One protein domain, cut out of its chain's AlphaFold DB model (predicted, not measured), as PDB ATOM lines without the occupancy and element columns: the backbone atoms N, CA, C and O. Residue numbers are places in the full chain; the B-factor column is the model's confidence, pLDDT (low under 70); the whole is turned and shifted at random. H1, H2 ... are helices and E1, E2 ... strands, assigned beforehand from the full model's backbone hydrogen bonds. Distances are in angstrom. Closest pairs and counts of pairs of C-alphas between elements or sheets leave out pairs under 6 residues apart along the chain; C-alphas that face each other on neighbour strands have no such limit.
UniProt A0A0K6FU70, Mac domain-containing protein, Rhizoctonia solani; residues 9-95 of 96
ATOM      1  N   SER A   9     175.453 184.143 197.775       97.06
ATOM      2  CA  SER A   9     174.236 183.933 198.575       97.06
ATOM      3  C   SER A   9     174.439 182.980 199.768       97.06
ATOM      4  O   SER A   9     173.925 183.209 200.870       97.06
ATOM      5  N   VAL A  10     175.243 181.927 199.585       97.69
ATOM      6  CA  VAL A  10     175.589 180.975 200.652       97.69
ATOM      7  C   VAL A  10     176.478 181.630 201.709       97.69
ATOM      8  O   VAL A  10     176.262 181.435 202.905       97.69
ATOM      9  N   PHE A  11     177.439 182.451 201.288       97.12
ATOM     10  CA  PHE A  11     178.273 183.233 202.198       97.12
ATOM     11  C   PHE A  11     177.462 184.296 202.945       97.12
ATOM     12  O   PHE A  11     177.606 184.438 204.151       97.12
ATOM     13  N   GLU A  12     176.544 184.993 202.281       97.62
ATOM     14  CA  GLU A  12     175.640 185.943 202.939       97.62
ATOM     15  C   GLU A  12     174.758 185.253 203.989       97.62
ATOM     16  O   GLU A  12     174.499 185.816 205.053       97.62
ATOM     17  N   SER A  13     174.345 184.008 203.734       97.81
ATOM     18  CA  SER A  13     173.631 183.191 204.720       97.81
ATOM     19  C   SER A  13     174.505 182.871 205.936       97.81
ATOM     20  O   SER A  13     174.025 183.009 207.059       97.81
ATOM     21  N   MET A  14     175.782 182.526 205.724       97.31
ATOM     22  CA  MET A  14     176.768 182.329 206.797       97.31
ATOM     23  C   MET A  14     176.918 183.592 207.655       97.31
ATOM     24  O   MET A  14     176.760 183.521 208.871       97.31
ATOM     25  N   ILE A  15     177.143 184.754 207.030       97.06
ATOM     26  CA  ILE A  15     177.279 186.043 207.733       97.06
ATOM     27  C   ILE A  15     176.006 186.398 208.510       97.06
ATOM     28  O   ILE A  15     176.072 186.937 209.611       97.06
ATOM     29  N   ALA A  16     174.834 186.062 207.973       96.94
ATOM     30  CA  ALA A  16     173.555 186.275 208.643       96.94
ATOM     31  C   ALA A  16     173.246 185.246 209.753       96.94
ATOM     32  O   ALA A  16     172.138 185.269 210.293       96.94
ATOM     33  N   GLY A  17     174.164 184.320 210.063       95.19
ATOM     34  CA  GLY A  17     173.966 183.265 211.062       95.19
ATOM     35  C   GLY A  17     172.910 182.225 210.669       95.19
ATOM     36  O   GLY A  17     172.339 181.555 211.529       95.19
ATOM     37  N   LYS A  18     172.600 182.106 209.375       97.81
ATOM     38  CA  LYS A  18     171.640 181.130 208.845       97.81
ATOM     39  C   LYS A  18     172.360 179.831 208.466       97.81
ATOM     40  O   LYS A  18     173.553 179.861 208.165       97.81
ATOM     41  N   PRO A  19     171.648 178.688 208.418       97.62
ATOM     42  CA  PRO A  19     172.205 177.464 207.855       97.62
ATOM     43  C   PRO A  19     172.772 177.706 206.452       97.62
ATOM     44  O   PRO A  19     172.118 178.320 205.610       97.62
ATOM     45  N   TYR A  20     173.983 177.214 206.209       97.38
ATOM     46  CA  TYR A  20     174.710 177.388 204.955       97.38
ATOM     47  C   TYR A  20     175.516 176.124 204.627       97.38
ATOM     48  O   TYR A  20     175.718 175.256 205.479       97.38
ATOM     49  N   LEU A  21     175.981 176.008 203.382       97.56
ATOM     50  CA  LEU A  21     176.818 174.896 202.938       97.56
ATOM     51  C   LEU A  21     178.300 175.285 203.019       97.56
ATOM     52  O   LEU A  21     178.798 176.014 202.167       97.56
ATOM     53  N   ALA A  22     179.032 174.760 204.003       95.62
ATOM     54  CA  ALA A  22     180.452 175.083 204.197       95.62
ATOM     55  C   ALA A  22     181.365 174.647 203.031       95.62
ATOM     56  O   ALA A  22     182.453 175.193 202.847       95.62
ATOM     57  N   SER A  23     180.935 173.672 202.224       96.19
ATOM     58  CA  SER A  23     181.654 173.230 201.024       96.19
ATOM     59  C   SER A  23     181.372 174.086 199.784       96.19
ATOM     60  O   SER A  23     181.860 173.748 198.705       96.19
ATOM     61  N   ASP A  24     180.572 175.149 199.905       97.50
ATOM     62  CA  ASP A  24     180.296 176.069 198.807       97.50
ATOM     63  C   ASP A  24     181.600 176.664 198.229       97.50
ATOM     64  O   ASP A  24     182.505 177.026 198.994       97.50
ATOM     65  N   PRO A  25     181.739 176.772 196.893       96.81
ATOM     66  CA  PRO A  25     182.970 177.250 196.275       96.81
ATOM     67  C   PRO A  25     183.405 178.655 196.708       96.81
ATOM     68  O   PRO A  25     184.611 178.891 196.815       96.81
ATOM     69  N   TYR A  26     182.471 179.582 196.957       96.62
ATOM     70  CA  TYR A  26     182.811 180.930 197.410       96.62
ATOM     71  C   TYR A  26     183.262 180.911 198.871       96.62
ATOM     72  O   TYR A  26     184.319 181.459 199.183       96.62
ATOM     73  N   VAL A  27     182.551 180.195 199.747       97.12
ATOM     74  CA  VAL A  27     182.955 180.021 201.155       97.12
ATOM     75  C   VAL A  27     184.350 179.393 201.254       97.12
ATOM     76  O   VAL A  27     185.217 179.898 201.965       97.12
ATOM     77  N   GLN A  28     184.615 178.340 200.476       97.62
ATOM     78  CA  GLN A  28     185.923 177.679 200.420       97.62
ATOM     79  C   GLN A  28     187.023 178.582 199.854       97.62
ATOM     80  O   GLN A  28     188.171 178.512 200.296       97.62
ATOM     81  N   LYS A  29     186.705 179.429 198.868       97.25
ATOM     82  CA  LYS A  29     187.641 180.437 198.358       97.25
ATOM     83  C   LYS A  29     188.042 181.402 199.476       97.25
ATOM     84  O   LYS A  29     189.239 181.583 199.691       97.25
ATOM     85  N   ILE A  30     187.067 181.943 200.209       97.69
ATOM     86  CA  ILE A  30     187.312 182.868 201.319       97.69
ATOM     87  C   ILE A  30     188.117 182.191 202.437       97.69
ATOM     88  O   ILE A  30     189.151 182.724 202.829       97.69
ATOM     89  N   ALA A  31     187.732 180.990 202.880       97.19
ATOM     90  CA  ALA A  31     188.465 180.243 203.910       97.19
ATOM     91  C   ALA A  31     189.943 180.022 203.526       97.19
ATOM     92  O   ALA A  31     190.853 180.217 204.329       97.19
ATOM     93  N   ARG A  32     190.225 179.691 202.257       98.06
ATOM     94  CA  ARG A  32     191.609 179.543 201.766       98.06
ATOM     95  C   ARG A  32     192.380 180.858 201.764       98.06
ATOM     96  O   ARG A  32     193.578 180.849 202.034       98.06
ATOM     97  N   GLU A  33     191.733 181.963 201.405       97.75
ATOM     98  CA  GLU A  33     192.348 183.292 201.411       97.75
ATOM     99  C   GLU A  33     192.689 183.735 202.839       97.75
ATOM    100  O   GLU A  33     193.828 184.133 203.088       97.75
ATOM    101  N   GLN A  34     191.764 183.583 203.788       98.31
ATOM    102  CA  GLN A  34     191.996 183.934 205.195       98.31
ATOM    103  C   GLN A  34     192.996 182.983 205.861       98.31
ATOM    104  O   GLN A  34     193.922 183.432 206.533       98.31
ATOM    105  N   GLY A  35     192.935 181.684 205.558       98.31
ATOM    106  CA  GLY A  35     193.912 180.706 206.036       98.31
ATOM    107  C   GLY A  35     195.353 181.002 205.596       98.31
ATOM    108  O   GLY A  35     196.297 180.622 206.290       98.31
ATOM    109  N   ARG A  36     195.571 181.710 204.474       98.56
ATOM    110  CA  ARG A  36     196.909 182.219 204.112       98.56
ATOM    111  C   ARG A  36     197.345 183.356 205.031       98.56
ATOM    112  O   ARG A  36     198.487 183.329 205.476       98.56
ATOM    113  N   LYS A  37     196.449 184.291 205.356       98.44
ATOM    114  CA  LYS A  37     196.741 185.389 206.289       98.44
ATOM    115  C   LYS A  37     197.055 184.877 207.694       98.44
ATOM    116  O   LYS A  37     197.999 185.352 208.305       98.44
ATOM    117  N   VAL A  38     196.328 183.866 208.180       98.56
ATOM    118  CA  VAL A  38     196.617 183.220 209.476       98.56
ATOM    119  C   VAL A  38     198.019 182.600 209.481       98.56
ATOM    120  O   VAL A  38     198.761 182.727 210.453       98.56
ATOM    121  N   LYS A  39     198.418 181.941 208.385       98.50
ATOM    122  CA  LYS A  39     199.776 181.385 208.249       98.50
ATOM    123  C   LYS A  39     200.844 182.474 208.212       98.50
ATOM    124  O   LYS A  39     201.880 182.303 208.842       98.50
ATOM    125  N   GLU A  40     200.592 183.562 207.487       98.31
ATOM    126  CA  GLU A  40     201.491 184.718 207.409       98.31
ATOM    127  C   GLU A  40     201.667 185.373 208.786       98.31
ATOM    128  O   GLU A  40     202.795 185.535 209.244       98.31
ATOM    129  N   LEU A  41     200.561 185.632 209.492       98.06
ATOM    130  CA  LEU A  41     200.545 186.193 210.844       98.06
ATOM    131  C   LEU A  41     201.370 185.354 211.830       98.06
ATOM    132  O   LEU A  41     202.186 185.896 212.570       98.06
ATOM    133  N   ASN A  42     201.177 184.031 211.829       98.25
ATOM    134  CA  ASN A  42     201.882 183.121 212.736       98.25
ATOM    135  C   ASN A  42     203.372 182.946 212.399       98.25
ATOM    136  O   ASN A  42     204.144 182.540 213.266       98.25
ATOM    137  N   ALA A  43     203.775 183.195 211.150       98.19
ATOM    138  CA  ALA A  43     205.164 183.074 210.717       98.19
ATOM    139  C   ALA A  43     205.975 184.360 210.941       98.19
ATOM    140  O   ALA A  43     207.196 184.284 211.096       98.19
ATOM    141  N   GLU A  44     205.319 185.524 210.968       98.06
ATOM    142  CA  GLU A  44     205.976 186.819 211.151       98.06
ATOM    143  C   GLU A  44     206.647 186.908 212.528       98.06
ATOM    144  O   GLU A  44     206.052 186.557 213.545       98.06
ATOM    145  N   GLN A  45     207.898 187.367 212.554       96.19
ATOM    146  CA  GLN A  45     208.739 187.497 213.749       96.19
ATOM    147  C   GLN A  45     208.874 188.953 214.214       96.19
ATOM    148  O   GLN A  45     209.191 189.184 215.375       96.19
ATOM    149  N   ASP A  46     208.637 189.909 213.318       96.81
ATOM    150  CA  ASP A  46     208.646 191.345 213.587       96.81
ATOM    151  C   ASP A  46     207.298 191.788 214.172       96.81
ATOM    152  O   ASP A  46     206.247 191.593 213.556       96.81
ATOM    153  N   ASP A  47     207.322 192.364 215.373       93.19
ATOM    154  CA  ASP A  47     206.099 192.686 216.112       93.19
ATOM    155  C   ASP A  47     205.275 193.798 215.434       93.19
ATOM    156  O   ASP A  47     204.049 193.685 215.375       93.19
ATOM    157  N   GLU A  48     205.915 194.810 214.834       94.69
ATOM    158  CA  GLU A  48     205.216 195.898 214.128       94.69
ATOM    159  C   GLU A  48     204.511 195.374 212.868       94.69
ATOM    160  O   GLU A  48     203.342 195.675 212.604       94.69
ATOM    161  N   LYS A  49     205.189 194.524 212.087       97.19
ATOM    162  CA  LYS A  49     204.570 193.870 210.924       97.19
ATOM    163  C   LYS A  49     203.464 192.915 211.339       97.19
ATOM    164  O   LYS A  49     202.434 192.858 210.664       97.19
ATOM    165  N   ARG A  50     203.649 192.177 212.438       96.31
ATOM    166  CA  ARG A  50     202.634 191.261 212.963       96.31
ATOM    167  C   ARG A  50     201.371 192.018 213.362       96.31
ATOM    168  O   ARG A  50     200.282 191.540 213.054       96.31
ATOM    169  N   GLU A  51     201.491 193.208 213.949       94.50
ATOM    170  CA  GLU A  51     200.336 194.064 214.237       94.50
ATOM    171  C   GLU A  51     199.592 194.470 212.953       94.50
ATOM    172  O   GLU A  51     198.367 194.340 212.868       94.50
ATOM    173  N   VAL A  52     200.314 194.880 211.904       96.31
ATOM    174  CA  VAL A  52     199.701 195.215 210.606       96.31
ATOM    175  C   VAL A  52     198.971 194.010 210.005       96.31
ATOM    176  O   VAL A  52     197.868 194.155 209.473       96.31
ATOM    177  N   LEU A  53     199.557 192.812 210.081       97.62
ATOM    178  CA  LEU A  53     198.921 191.576 209.619       97.62
ATOM    179  C   LEU A  53     197.677 191.236 210.444       97.62
ATOM    180  O   LEU A  53     196.655 190.853 209.873       97.62
ATOM    181  N   LEU A  54     197.737 191.428 211.762       96.62
ATOM    182  CA  LEU A  54     196.621 191.184 212.667       96.62
ATOM    183  C   LEU A  54     195.431 192.087 212.328       96.62
ATOM    184  O   LEU A  54     194.324 191.588 212.136       96.62
ATOM    185  N   ARG A  55     195.669 193.392 212.150       95.56
ATOM    186  CA  ARG A  55     194.636 194.374 211.771       95.56
ATOM    187  C   ARG A  55     194.095 194.179 210.344       95.56
ATOM    188  O   ARG A  55     193.036 194.698 210.013       95.56
ATOM    189  N   ARG A  56     194.799 193.434 209.481       96.38
ATOM    190  CA  ARG A  56     194.306 193.005 208.150       96.38
ATOM    191  C   ARG A  56     193.478 191.717 208.190       96.38
ATOM    192  O   ARG A  56     192.801 191.394 207.202       96.38
ATOM    193  N   LEU A  57     193.616 190.939 209.261       97.69
ATOM    194  CA  LEU A  57     192.902 189.687 209.479       97.69
ATOM    195  C   LEU A  57     191.615 189.919 210.280       97.69
ATOM    196  O   LEU A  57     190.569 189.428 209.869       97.69
ATOM    197  N   LEU A  58     191.704 190.664 211.383       97.44
ATOM    198  CA  LEU A  58     190.611 190.919 212.326       97.44
ATOM    199  C   LEU A  58     190.047 192.334 212.170       97.44
ATOM    200  O   LEU A  58     190.751 193.250 211.744       97.44
ATOM    201  N   ASN A  59     188.804 192.541 212.606       97.00
ATOM    202  CA  ASN A  59     188.226 193.879 212.727       97.00
ATOM    203  C   ASN A  59     188.662 194.541 214.044       97.00
ATOM    204  O   ASN A  59     187.899 194.604 215.008       97.00
ATOM    205  N   CYS A  60     189.893 195.050 214.093       96.69
ATOM    206  CA  CYS A  60     190.379 195.843 215.226       96.69
ATOM    207  C   CYS A  60     189.962 197.313 215.080       96.69
ATOM    208  O   CYS A  60     190.223 197.922 214.040       96.69
ATOM    209  N   LYS A  61     189.366 197.908 216.120       96.56
ATOM    210  CA  LYS A  61     189.138 199.363 216.161       96.56
ATOM    211  C   LYS A  61     190.462 200.129 216.193       96.56
ATOM    212  O   LYS A  61     191.494 199.591 216.598       96.56
ATOM    213  N   GLU A  62     190.435 201.379 215.735       92.50
ATOM    214  CA  GLU A  62     191.631 202.234 215.662       92.50
ATOM    215  C   GLU A  62     192.271 202.449 217.037       92.50
ATOM    216  O   GLU A  62     193.491 202.486 217.135       92.50
ATOM    217  N   ASP A  63     191.456 202.522 218.090       93.50
ATOM    218  CA  ASP A  63     191.855 202.698 219.487       93.50
ATOM    219  C   ASP A  63     192.019 201.377 220.258       93.50
ATOM    220  O   ASP A  63     192.234 201.396 221.469       93.50
ATOM    221  N   ALA A  64     191.894 200.228 219.585       94.75
ATOM    222  CA  ALA A  64     192.064 198.934 220.227       94.75
ATOM    223  C   ALA A  64     193.547 198.620 220.465       94.75
ATOM    224  O   ALA A  64     194.357 198.670 219.532       94.75
ATOM    225  N   GLU A  65     193.850 198.203 221.691       93.62
ATOM    226  CA  GLU A  65     195.137 197.670 222.131       93.62
ATOM    227  C   GLU A  65     195.022 196.144 222.196       93.62
ATOM    228  O   GLU A  65     194.158 195.601 222.889       93.62
ATOM    229  N   VAL A  66     195.853 195.434 221.428       92.75
ATOM    230  CA  VAL A  66     195.708 193.980 221.264       92.75
ATOM    231  C   VAL A  66     197.025 193.263 221.513       92.75
ATOM    232  O   VAL A  66     197.957 193.342 220.715       92.75
ATOM    233  N   GLY A  67     197.077 192.490 222.595       92.25
ATOM    234  CA  GLY A  67     198.163 191.557 222.875       92.25
ATOM    235  C   GLY A  67     197.778 190.135 222.479       92.25
ATOM    236  O   GLY A  67     196.895 189.544 223.094       92.25
ATOM    237  N   ILE A  68     198.452 189.547 221.489       93.19
ATOM    238  CA  ILE A  68     198.248 188.138 221.117       93.19
ATOM    239  C   ILE A  68     199.553 187.372 221.251       93.19
ATOM    240  O   ILE A  68     200.553 187.703 220.612       93.19
ATOM    241  N   LEU A  69     199.522 186.297 222.033       95.19
ATOM    242  CA  LEU A  69     200.609 185.330 222.046       95.19
ATOM    243  C   LEU A  69     200.416 184.318 220.919       95.19
ATOM    244  O   LEU A  69     199.443 183.568 220.891       95.19
ATOM    245  N   MET A  70     201.378 184.280 220.002       95.75
ATOM    246  CA  MET A  70     201.348 183.376 218.857       95.75
ATOM    247  C   MET A  70     201.676 181.922 219.261       95.75
ATOM    248  O   MET A  70     202.440 181.706 220.205       95.75
ATOM    249  N   PRO A  71     201.143 180.913 218.546       97.50
ATOM    250  CA  PRO A  71     200.265 181.060 217.389       97.50
ATOM    251  C   PRO A  71     198.807 181.360 217.767       97.50
ATOM    252  O   PRO A  71     198.337 180.955 218.828       97.50
ATOM    253  N   PHE A  72     198.095 182.023 216.860       98.12
ATOM    254  CA  PHE A  72     196.654 182.271 216.908       98.12
ATOM    255  C   PHE A  72     195.973 181.655 215.681       98.12
ATOM    256  O   PHE A  72     196.532 181.664 214.580       98.12
ATOM    257  N   PHE A  73     194.761 181.128 215.856       98.50
ATOM    258  CA  PHE A  73     194.005 180.485 214.786       98.50
ATOM    259  C   PHE A  73     192.573 181.020 214.713       98.50
ATOM    260  O   PHE A  73     191.877 181.110 215.725       98.50
ATOM    261  N   CYS A  74     192.119 181.306 213.496       98.38
ATOM    262  CA  CYS A  74     190.721 181.571 213.173       98.38
ATOM    263  C   CYS A  74     190.379 181.022 211.782       98.38
ATOM    264  O   CYS A  74     191.290 180.753 210.992       98.38
ATOM    265  N   GLU A  75     189.092 180.847 211.479       96.94
ATOM    266  CA  GLU A  75     188.655 180.372 210.159       96.94
ATOM    267  C   GLU A  75     188.639 181.533 209.154       96.94
ATOM    268  O   GLU A  75     189.164 181.415 208.042       96.94
ATOM    269  N   TYR A  76     188.102 182.686 209.566       97.88
ATOM    270  CA  TYR A  76     187.855 183.824 208.681       97.88
ATOM    271  C   TYR A  76     188.532 185.127 209.121       97.88
ATOM    272  O   TYR A  76     188.961 185.914 208.275       97.88
ATOM    273  N   GLY A  77     188.628 185.370 210.424       97.75
ATOM    274  CA  GLY A  77     189.157 186.587 211.038       97.75
ATOM    275  C   GLY A  77     188.193 187.778 211.020       97.75
ATOM    276  O   GLY A  77     188.043 188.466 212.027       97.75
ATOM    277  N   PHE A  78     187.502 188.025 209.903       96.31
ATOM    278  CA  PHE A  78     186.645 189.210 209.741       96.31
ATOM    279  C   PHE A  78     185.353 189.181 210.575       96.31
ATOM    280  O   PHE A  78     184.689 190.212 210.683       96.31
ATOM    281  N   ASN A  79     184.988 188.037 211.165       97.00
ATOM    282  CA  ASN A  79     183.853 187.940 212.086       97.00
ATOM    283  C   ASN A  79     184.253 188.286 213.533       97.00
ATOM    284  O   ASN A  79     183.390 188.524 214.379       97.00
ATOM    285  N   ILE A  80     185.555 188.392 213.816       97.38
ATOM    286  CA  ILE A  80     186.092 188.777 215.120       97.38
ATOM    287  C   ILE A  80     186.294 190.291 215.142       97.38
ATOM    288  O   ILE A  80     187.045 190.848 214.339       97.38
ATOM    289  N   THR A  81     185.638 190.954 216.091       97.50
ATOM    290  CA  THR A  81     185.814 192.387 216.352       97.50
ATOM    291  C   THR A  81     186.545 192.579 217.672       97.50
ATOM    292  O   THR A  81     186.162 191.980 218.675       97.50
ATOM    293  N   ILE A  82     187.586 193.413 217.664       96.75
ATOM    294  CA  ILE A  82     188.377 193.753 218.850       96.75
ATOM    295  C   ILE A  82     188.209 195.242 219.153       96.75
ATOM    296  O   ILE A  82     188.473 196.090 218.298       96.75
ATOM    297  N   GLU A  83     187.775 195.539 220.377       96.25
ATOM    298  CA  GLU A  83     187.551 196.889 220.899       96.25
ATOM    299  C   GLU A  83     188.169 196.992 222.304       96.25
ATOM    300  O   GLU A  83     188.045 196.055 223.096       96.25
ATOM    301  N   GLY A  84     188.809 198.119 222.626       95.31
ATOM    302  CA  GLY A  84     189.453 198.336 223.927       95.31
ATOM    303  C   GLY A  84     190.765 197.562 224.113       95.31
ATOM    304  O   GLY A  84     191.506 197.366 223.154       95.31
ATOM    305  N   ASP A  85     191.051 197.162 225.357       96.56
ATOM    306  CA  ASP A  85     192.271 196.445 225.761       96.56
ATOM    307  C   ASP A  85     192.002 194.936 225.852       96.56
ATOM    308  O   ASP A  85     191.252 194.470 226.720       96.56
ATOM    309  N   VAL A  86     192.571 194.171 224.915       96.44
ATOM    310  CA  VAL A  86     192.322 192.734 224.765       96.44
ATOM    311  C   VAL A  86     193.622 191.942 224.750       96.44
ATOM    312  O   VAL A  86     194.540 192.206 223.975       96.44
ATOM    313  N   PHE A  87     193.647 190.872 225.547       96.62
ATOM    314  CA  PHE A  87     194.731 189.899 225.564       96.62
ATOM    315  C   PHE A  87     194.243 188.496 225.174       96.62
ATOM    316  O   PHE A  87     193.285 187.981 225.752       96.62
ATOM    317  N   ILE A  88     194.929 187.854 224.225       96.50
ATOM    318  CA  ILE A  88     194.643 186.494 223.751       96.50
ATOM    319  C   ILE A  88     195.872 185.609 223.981       96.50
ATOM    320  O   ILE A  88     196.971 185.878 223.492       96.50
ATOM    321  N   GLY A  89     195.673 184.532 224.740       97.56
ATOM    322  CA  GLY A  89     196.729 183.584 225.088       97.56
ATOM    323  C   GLY A  89     197.150 182.656 223.941       97.56
ATOM    324  O   GLY A  89     196.445 182.491 222.945       97.56
ATOM    325  N   THR A  90     198.300 182.006 224.134       97.88
ATOM    326  CA  THR A  90     198.944 181.122 223.155       97.88
ATOM    327  C   THR A  90     198.041 179.984 222.693       97.88
ATOM    328  O   THR A  90     197.465 179.266 223.509       97.88
ATOM    329  N   GLY A  91     197.977 179.764 221.378       97.56
ATOM    330  CA  GLY A  91     197.272 178.634 220.774       97.56
ATOM    331  C   GLY A  91     195.753 178.792 220.723       97.56
ATOM    332  O   GLY A  91     195.060 177.826 220.399       97.56
ATOM    333  N   CYS A  92     195.220 179.977 221.038       98.25
ATOM    334  CA  CYS A  92     193.788 180.233 220.950       98.25
ATOM    335  C   CYS A  92     193.272 179.941 219.532       98.25
ATOM    336  O   CYS A  92     193.886 180.335 218.539       98.25
ATOM    337  N   THR A  93     192.149 179.227 219.456       98.19
ATOM    338  CA  THR A  93     191.445 178.927 218.208       98.19
ATOM    339  C   THR A  93     190.020 179.440 218.311       98.19
ATOM    340  O   THR A  93     189.293 179.055 219.226       98.19
ATOM    341  N   MET A  94     189.627 180.288 217.367       97.62
ATOM    342  CA  MET A  94     188.274 180.818 217.248       97.62
ATOM    343  C   MET A  94     187.646 180.299 215.956       97.62
ATOM    344  O   MET A  94     188.167 180.538 214.874       97.62
ATOM    345  N   LEU A  95     186.540 179.566 216.069       96.56
ATOM    346  CA  LEU A  95     185.687 179.272 214.918       96.56
ATOM    347  C   LEU A  95     184.712 180.433 214.787       96.56
ATOM    348  O   LEU A  95     183.654 180.435 215.419       96.56
TER     349      LEU A  95
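AT A GLANCE: This is residues 9 to 95 of the 96 residues of the protein "Mac domain-containing protein" of Rhizoctonia solani (UniProt A0A0K6FU70). A two-strand parallel sheet, E1 beside E2, sits near H3, which folds back along part of the long helix H2 as a helical hairpin; H1 packs on H2 near its other end. The 87 printed residues hold H1, H2, H3, E1 and E2 in chain order, mostly helix, compact with a radius of gyration of the C-alphas of 13.7 A, spanning 36 by 26 by 20 A.

IN THESE COORDINATES: E1 is residues 65 to 68 and E2 85 to 88, ending at C-alpha 88 (194.643, 186.494, 223.751). H3 is residues 47 to 57, 15.1 A long; H2 is 25 to 43, 27.1 A; H1 is 9 to 15, from C-alpha 9 (174.236, 183.933, 198.575).

HOW THE PARTS SIT: E1 and E2 are parallel, at 8 degrees; N 67 and O 86 are within hydrogen-bond range, 2.9 A. H3 and E1 are near each other. H2, with residues 34 to 41 alone, touches H3, closest C-alphas Leu 41 and Leu 53, 5.8 A, at a shallow tilt of 11 degrees, opposite ways. H2, with residues 26 to 27 alone, touches H1, closest C-alphas Phe 11 and Val 27, 5.8 A, at a steep tilt of 42 degrees. In H1, H2 and H3 every O i to N i+4 pair is within hydrogen-bond range.

THE WHOLE: The farthest C-alphas, Pro 19 and Asp 46, are 39.4 A apart. The E1 to E2 link is long. The printed part has no cut; no printed residue is under 70.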